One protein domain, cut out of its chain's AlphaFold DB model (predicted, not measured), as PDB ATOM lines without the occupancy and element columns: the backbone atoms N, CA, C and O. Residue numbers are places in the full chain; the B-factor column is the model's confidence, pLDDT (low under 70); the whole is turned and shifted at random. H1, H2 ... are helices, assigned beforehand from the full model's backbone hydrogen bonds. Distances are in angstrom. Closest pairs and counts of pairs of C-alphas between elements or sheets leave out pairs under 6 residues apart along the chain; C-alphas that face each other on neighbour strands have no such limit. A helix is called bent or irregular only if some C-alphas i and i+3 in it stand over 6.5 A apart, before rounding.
ATOM      1  N   GLU A   4     -58.356  -5.832  -3.378       79.94
ATOM      2  CA  GLU A   4     -57.731  -5.829  -2.049       79.94
ATOM      3  C   GLU A   4     -57.818  -7.188  -1.336       79.94
ATOM      4  O   GLU A   4     -56.850  -7.666  -0.748       79.94
ATOM      5  N   LYS A   5     -58.966  -7.880  -1.432       79.38
ATOM      6  CA  LYS A   5     -59.137  -9.207  -0.811       79.38
ATOM      7  C   LYS A   5     -58.220 -10.250  -1.453       79.38
ATOM      8  O   LYS A   5     -57.718 -11.126  -0.750       79.38
ATOM      9  N   ARG A   6     -57.980 -10.151  -2.766       80.94
ATOM     10  CA  ARG A   6     -57.081 -11.054  -3.503       80.94
ATOM     11  C   ARG A   6     -55.619 -10.791  -3.158       80.94
ATOM     12  O   ARG A   6     -54.866 -11.741  -2.966       80.94
ATOM     13  N   GLU A   7     -55.230  -9.526  -3.025       84.94
ATOM     14  CA  GLU A   7     -53.872  -9.141  -2.626       84.94
ATOM     15  C   GLU A   7     -53.560  -9.578  -1.193       84.94
ATOM     16  O   GLU A   7     -52.533 -10.214  -0.958       84.94
ATOM     17  N   HIS A   8     -54.487  -9.365  -0.255       86.12
ATOM     18  CA  HIS A   8     -54.344  -9.861   1.114       86.12
ATOM     19  C   HIS A   8     -54.244 -11.386   1.165       86.12
ATOM     20  O   HIS A   8     -53.384 -11.930   1.858       86.12
ATOM     21  N   GLN A   9     -55.092 -12.097   0.418       88.38
ATOM     22  CA  GLN A   9     -55.039 -13.556   0.373       88.38
ATOM     23  C   GLN A   9     -53.709 -14.052  -0.199       88.38
ATOM     24  O   GLN A   9     -53.087 -14.938   0.387       88.38
ATOM     25  N   ARG A  10     -53.228 -13.439  -1.285       88.00
ATOM     26  CA  ARG A  10     -51.922 -13.746  -1.875       88.00
ATOM     27  C   ARG A  10     -50.792 -13.518  -0.876       88.00
ATOM     28  O   ARG A  10     -49.934 -14.385  -0.732       88.00
ATOM     29  N   GLN A  11     -50.812 -12.402  -0.148       87.12
ATOM     30  CA  GLN A  11     -49.782 -12.098   0.841       87.12
ATOM     31  C   GLN A  11     -49.774 -13.111   1.994       87.12
ATOM     32  O   GLN A  11     -48.705 -13.516   2.445       87.12
ATOM     33  N   ARG A  12     -50.949 -13.572   2.445       89.38
ATOM     34  CA  ARG A  12     -51.047 -14.621   3.474       89.38
ATOM     35  C   ARG A  12     -50.448 -15.941   3.002       89.38
ATOM     36  O   ARG A  12     -49.695 -16.548   3.756       89.38
ATOM     37  N   VAL A  13     -50.746 -16.352   1.769       91.62
ATOM     38  CA  VAL A  13     -50.183 -17.578   1.179       91.62
ATOM     39  C   VAL A  13     -48.663 -17.472   1.083       91.62
ATOM     40  O   VAL A  13     -47.974 -18.346   1.593       91.62
ATOM     41  N   ILE A  14     -48.137 -16.371   0.535       89.31
ATOM     42  CA  ILE A  14     -46.687 -16.133   0.435       89.31
ATOM     43  C   ILE A  14     -46.025 -16.195   1.817       89.31
ATOM     44  O   ILE A  14     -45.007 -16.864   1.992       89.31
ATOM     45  N   ASN A  15     -46.615 -15.536   2.818       90.94
ATOM     46  CA  ASN A  15     -46.065 -15.529   4.167       90.94
ATOM     47  C   ASN A  15     -46.034 -16.932   4.785       90.94
ATOM     48  O   ASN A  15     -45.037 -17.265   5.425       90.94
ATOM     49  N   ALA A  16     -47.090 -17.726   4.580       92.94
ATOM     50  CA  ALA A  16     -47.172 -19.104   5.051       92.94
ATOM     51  C   ALA A  16     -46.139 -20.002   4.356       92.94
ATOM     52  O   ALA A  16     -45.433 -20.735   5.036       92.94
ATOM     53  N   THR A  17     -45.977 -19.886   3.035       94.56
ATOM     54  CA  THR A  17     -44.957 -20.635   2.283       94.56
ATOM     55  C   THR A  17     -43.554 -20.348   2.811       94.56
ATOM     56  O   THR A  17     -42.809 -21.276   3.099       94.56
ATOM     57  N   ILE A  18     -43.198 -19.074   2.995       93.81
ATOM     58  CA  ILE A  18     -41.864 -18.705   3.491       93.81
ATOM     59  C   ILE A  18     -41.667 -19.167   4.949       93.81
ATOM     60  O   ILE A  18     -40.558 -19.529   5.323       93.81
ATOM     61  N   ASN A  19     -42.720 -19.174   5.780       94.50
ATOM     62  CA  ASN A  19     -42.639 -19.721   7.141       94.50
ATOM     63  C   ASN A  19     -42.366 -21.225   7.127       94.50
ATOM     64  O   ASN A  19     -41.493 -21.679   7.855       94.50
ATOM     65  N   ASN A  20     -43.081 -21.978   6.290       96.06
ATOM     66  CA  ASN A  20     -42.876 -23.419   6.181       96.06
ATOM     67  C   ASN A  20     -41.464 -23.739   5.688       96.06
ATOM     68  O   ASN A  20     -40.800 -24.567   6.292       96.06
ATOM     69  N   LEU A  21     -40.966 -23.008   4.684       95.00
ATOM     70  CA  LEU A  21     -39.600 -23.185   4.189       95.00
ATOM     71  C   LEU A  21     -38.548 -22.924   5.276       95.00
ATOM     72  O   LEU A  21     -37.551 -23.630   5.359       95.00
ATOM     73  N   PHE A  22     -38.763 -21.909   6.119       95.44
ATOM     74  CA  PHE A  22     -37.880 -21.664   7.257       95.44
ATOM     75  C   PHE A  22     -37.886 -22.840   8.241       95.44
ATOM     76  O   PHE A  22     -36.819 -23.266   8.662       95.44
ATOM     77  N   LEU A  23     -39.060 -23.379   8.581       95.12
ATOM     78  CA  LEU A  23     -39.171 -24.522   9.492       95.12
ATOM     79  C   LEU A  23     -38.538 -25.793   8.913       95.12
ATOM     80  O   LEU A  23     -37.843 -26.486   9.643       95.12
ATOM     81  N   GLU A  24     -38.732 -26.062   7.620       96.12
ATOM     82  CA  GLU A  24     -38.075 -27.168   6.911       96.12
ATOM     83  C   GLU A  24     -36.551 -27.034   6.987       96.12
ATOM     84  O   GLU A  24     -35.866 -27.978   7.354       96.12
ATOM     85  N   PHE A  25     -36.012 -25.834   6.751       94.50
ATOM     86  CA  PHE A  25     -34.574 -25.606   6.884       94.50
ATOM     87  C   PHE A  25     -34.081 -25.810   8.317       94.50
ATOM     88  O   PHE A  25     -33.006 -26.369   8.508       94.50
ATOM     89  N   VAL A  26     -34.838 -25.373   9.326       94.19
ATOM     90  CA  VAL A  26     -34.484 -25.617  10.734       94.19
ATOM     91  C   VAL A  26     -34.458 -27.114  11.049       94.19
ATOM     92  O   VAL A  26     -33.523 -27.555  11.713       94.19
ATOM     93  N   ASP A  27     -35.424 -27.888  10.548       93.94
ATOM     94  CA  ASP A  27     -35.465 -29.351  10.702       93.94
ATOM     95  C   ASP A  27     -34.273 -30.033  10.004       93.94
ATOM     96  O   ASP A  27     -33.639 -30.920  10.574       93.94
ATOM     97  N   ASP A  28     -33.878 -29.526   8.832       94.00
ATOM     98  CA  ASP A  28     -32.694 -29.964   8.080       94.00
ATOM     99  C   ASP A  28     -31.353 -29.527   8.713       94.00
ATOM    100  O   ASP A  28     -30.279 -29.890   8.224       94.00
ATOM    101  N   GLY A  29     -31.383 -28.756   9.807       94.38
ATOM    102  CA  GLY A  29     -30.191 -28.335  10.546       94.38
ATOM    103  C   GLY A  29     -29.636 -26.959  10.164       94.38
ATOM    104  O   GLY A  29     -28.431 -26.734  10.294       94.38
ATOM    105  N   LEU A  30     -30.490 -26.030   9.718       94.94
ATOM    106  CA  LEU A  30     -30.121 -24.639   9.431       94.94
ATOM    107  C   LEU A  30     -29.365 -24.010  10.598       94.94
ATOM    108  O   LEU A  30     -29.869 -23.914  11.720       94.94
ATOM    109  N   THR A  31     -28.182 -23.481  10.305       95.56
ATOM    110  CA  THR A  31     -27.365 -22.829  11.326       95.56
ATOM    111  C   THR A  31     -27.576 -21.321  11.383       95.56
ATOM    112  O   THR A  31     -28.073 -20.674  10.452       95.56
ATOM    113  N   ARG A  32     -27.097 -20.724  12.477       94.94
ATOM    114  CA  ARG A  32     -27.016 -19.274  12.662       94.94
ATOM    115  C   ARG A  32     -26.356 -18.575  11.471       94.94
ATOM    116  O   ARG A  32     -26.869 -17.576  10.969       94.94
ATOM    117  N   GLU A  33     -25.208 -19.077  11.029       94.69
ATOM    118  CA  GLU A  33     -24.416 -18.481   9.952       94.69
ATOM    119  C   GLU A  33     -25.136 -18.563   8.602       94.69
ATOM    120  O   GLU A  33     -25.052 -17.633   7.800       94.69
ATOM    121  N   GLU A  34     -25.875 -19.646   8.358       95.38
ATOM    122  CA  GLU A  34     -26.677 -19.810   7.141       95.38
ATOM    123  C   GLU A  34     -27.870 -18.874   7.116       95.38
ATOM    124  O   GLU A  34     -28.124 -18.233   6.095       95.38
ATOM    125  N   LEU A  35     -28.565 -18.727   8.244       95.69
ATOM    126  CA  LEU A  35     -29.647 -17.762   8.341       95.69
ATOM    127  C   LEU A  35     -29.132 -16.330   8.125       95.69
ATOM    128  O   LEU A  35     -29.741 -15.570   7.371       95.69
ATOM    129  N   LEU A  36     -27.988 -15.969   8.712       95.88
ATOM    130  CA  LEU A  36     -27.364 -14.660   8.499       95.88
ATOM    131  C   LEU A  36     -26.958 -14.431   7.035       95.88
ATOM    132  O   LEU A  36     -27.189 -13.344   6.498       95.88
ATOM    133  N   ASP A  37     -26.401 -15.439   6.360       96.44
ATOM    134  CA  ASP A  37     -26.066 -15.340   4.937       96.44
ATOM    135  C   ASP A  37     -27.322 -15.212   4.056       96.44
ATOM    136  O   ASP A  37     -27.355 -14.387   3.137       96.44
ATOM    137  N   ASN A  38     -28.394 -15.941   4.380       95.25
ATOM    138  CA  ASN A  38     -29.691 -15.830   3.710       95.25
ATOM    139  C   ASN A  38     -30.318 -14.440   3.896       95.25
ATOM    140  O   ASN A  38     -30.809 -13.853   2.926       95.25
ATOM    141  N   ILE A  39     -30.244 -13.867   5.103       96.62
ATOM    142  CA  ILE A  39     -30.673 -12.489   5.388       96.62
ATOM    143  C   ILE A  39     -29.849 -11.493   4.574       96.62
ATOM    144  O   ILE A  39     -30.419 -10.594   3.956       96.62
ATOM    145  N   ARG A  40     -28.524 -11.665   4.508       96.56
ATOM    146  CA  ARG A  40     -27.646 -10.798   3.712       96.56
ATOM    147  C   ARG A  40     -27.993 -10.847   2.221       96.56
ATOM    148  O   ARG A  40     -28.015  -9.806   1.569       96.56
ATOM    149  N   LYS A  41     -28.267 -12.038   1.682       96.62
ATOM    150  CA  LYS A  41     -28.603 -12.249   0.264       96.62
ATOM    151  C   LYS A  41     -30.012 -11.774  -0.093       96.62
ATOM    152  O   LYS A  41     -30.215 -11.239  -1.180       96.62
ATOM    153  N   ASN A  42     -30.992 -11.974   0.787       94.69
ATOM    154  CA  ASN A  42     -32.384 -11.601   0.540       94.69
ATOM    155  C   ASN A  42     -33.085 -11.134   1.836       94.69
ATOM    156  O   ASN A  42     -33.893 -11.867   2.421       94.69
ATOM    157  N   PRO A  43     -32.834  -9.883   2.263       95.31
ATOM    158  CA  PRO A  43     -33.326  -9.366   3.540       95.31
ATOM    159  C   PRO A  43     -34.847  -9.201   3.571       95.31
ATOM    160  O   PRO A  43     -35.457  -9.318   4.629       95.31
ATOM    161  N   LYS A  44     -35.493  -8.985   2.418       93.12
ATOM    162  CA  LYS A  44     -36.959  -8.855   2.335       93.12
ATOM    163  C   LYS A  44     -37.687 -10.160   2.659       93.12
ATOM    164  O   LYS A  44     -38.811 -10.120   3.143       93.12
ATOM    165  N   THR A  45     -37.058 -11.296   2.365       93.44
ATOM    166  CA  THR A  45     -37.646 -12.627   2.577       93.44
ATOM    167  C   THR A  45     -37.256 -13.175   3.943       93.44
ATOM    168  O   THR A  45     -38.120 -13.604   4.705       93.44
ATOM    169  N   TRP A  46     -35.962 -13.113   4.270       95.81
ATOM    170  CA  TRP A  46     -35.411 -13.774   5.453       95.81
ATOM    171  C   TRP A  46     -35.254 -12.859   6.665       95.81
ATOM    172  O   TRP A  46     -35.162 -13.353   7.782       95.81
ATOM    173  N   GLY A  47     -35.254 -11.534   6.483       95.31
ATOM    174  CA  GLY A  47     -34.958 -10.574   7.554       95.31
ATOM    175  C   GLY A  47     -35.905 -10.662   8.750       95.31
ATOM    176  O   GLY A  47     -35.487 -10.427   9.877       95.31
ATOM    177  N   ARG A  48     -37.154 -11.086   8.531       94.50
ATOM    178  CA  ARG A  48     -38.119 -11.320   9.616       94.50
ATOM    179  C   ARG A  48     -37.727 -12.456  10.561       94.50
ATOM    180  O   ARG A  48     -38.262 -12.528  11.651       94.50
ATOM    181  N   PHE A  49     -36.829 -13.345  10.143       96.19
ATOM    182  CA  PHE A  49     -36.355 -14.442  10.977       96.19
ATOM    183  C   PHE A  49     -35.074 -14.090  11.742       96.19
ATOM    184  O   PHE A  49     -34.545 -14.934  12.456       96.19
ATOM    185  N   ALA A  50     -34.573 -12.853  11.627       95.12
ATOM    186  CA  ALA A  50     -33.366 -12.411  12.325       95.12
ATOM    187  C   ALA A  50     -33.456 -12.594  13.852       95.12
ATOM    188  O   ALA A  50     -32.445 -12.855  14.493       95.12
ATOM    189  N   GLU A  51     -34.660 -12.524  14.428       94.81
ATOM    190  CA  GLU A  51     -34.903 -12.777  15.856       94.81
ATOM    191  C   GLU A  51     -34.625 -14.231  16.289       94.81
ATOM    192  O   GLU A  51     -34.350 -14.488  17.458       94.81
ATOM    193  N   PHE A  52     -34.637 -15.189  15.354       93.25
ATOM    194  CA  PHE A  52     -34.366 -16.604  15.630       93.25
ATOM    195  C   PHE A  52     -32.887 -16.975  15.483       93.25
ATOM    196  O   PHE A  52     -32.500 -18.079  15.849       93.25
ATOM    197  N   VAL A  53     -32.036 -16.064  14.998       93.25
ATOM    198  CA  VAL A  53     -30.590 -16.287  14.789       93.25
ATOM    199  C   VAL A  53     -29.902 -16.799  16.058       93.25
ATOM    200  O   VAL A  53     -29.038 -17.672  15.991       93.25
TER     201      VAL A  53
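Overview. This is residues 4 to 53 of the 63 residues of an uncharacterized protein of Acidithiobacillus sp. SH (UniProt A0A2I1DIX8). One long helix, H1, makes the longest axis; its first stretch, residues 4 to 13, sticks out as a free arm. After H1 the chain folds back, and a small helical hairpin, H2 and H3, sits loosely over the later part of H1. The printed part has 50 residues with three named helices, in the order H1, H2, H3, and no named strand: the class is all helix. The whole is loose, with a radius of gyration of the C-alphas of 12.2 A, and elongated, spanning 38 by 21 by 16 A.

Arrangement. Start with H1, residues 4 to 27, which touches no helix. A tight link of 4 residues leads to H2, residues 32 to 41; H1 and H2 are near each other, with 5 pairs of C-alphas within 10 A. H3, residues 43 to 52, follows over a tight link of 1 residue and forms a helical hairpin with H2. Look at Ile 39 and Trp 46: H2 and H3 touch there, their closest C-alphas 4.9 A apart. Their lines stand at a shallow tilt of 22 degrees, opposite ways. H1 and H3 are close but not clearly touching: their closest C-alphas, of Ile 18 and Thr 45, are 7.5 A apart. These two run the same way at a steep tilt of 52 degrees. In H1 and H2 every O i to N i+4 pair is within hydrogen-bond range; in H3, 1 of 6 is, beside 3 of 7 O i to N i+3 pairs.

Along the chain. Find C-alpha 4 at (-57.731, -5.829, -2.049); from there H1 runs 34.8 A to C-alpha 27 at (-35.465, -29.351, 10.702). H2, from Arg 32 to Lys 41, is 14.3 A long. H3, from Pro 43, is 14.1 A long and ends at C-alpha 52 at (-34.366, -16.604, 15.630). H3 is irregular: C-alphas 45 and 48 are 7.2 A apart, and its line is a rough one.

Size, cuts and confidence. The two C-alphas farthest apart, of Glu 4 and Gly 29, are 37.7 A apart. Without residues 4 to 13, the body of 40 residues spans 22 by 22 by 16 A. The printed part has no cut and no long link. The model's mean pLDDT over the printed part is 92.9, and no printed residue is under 70.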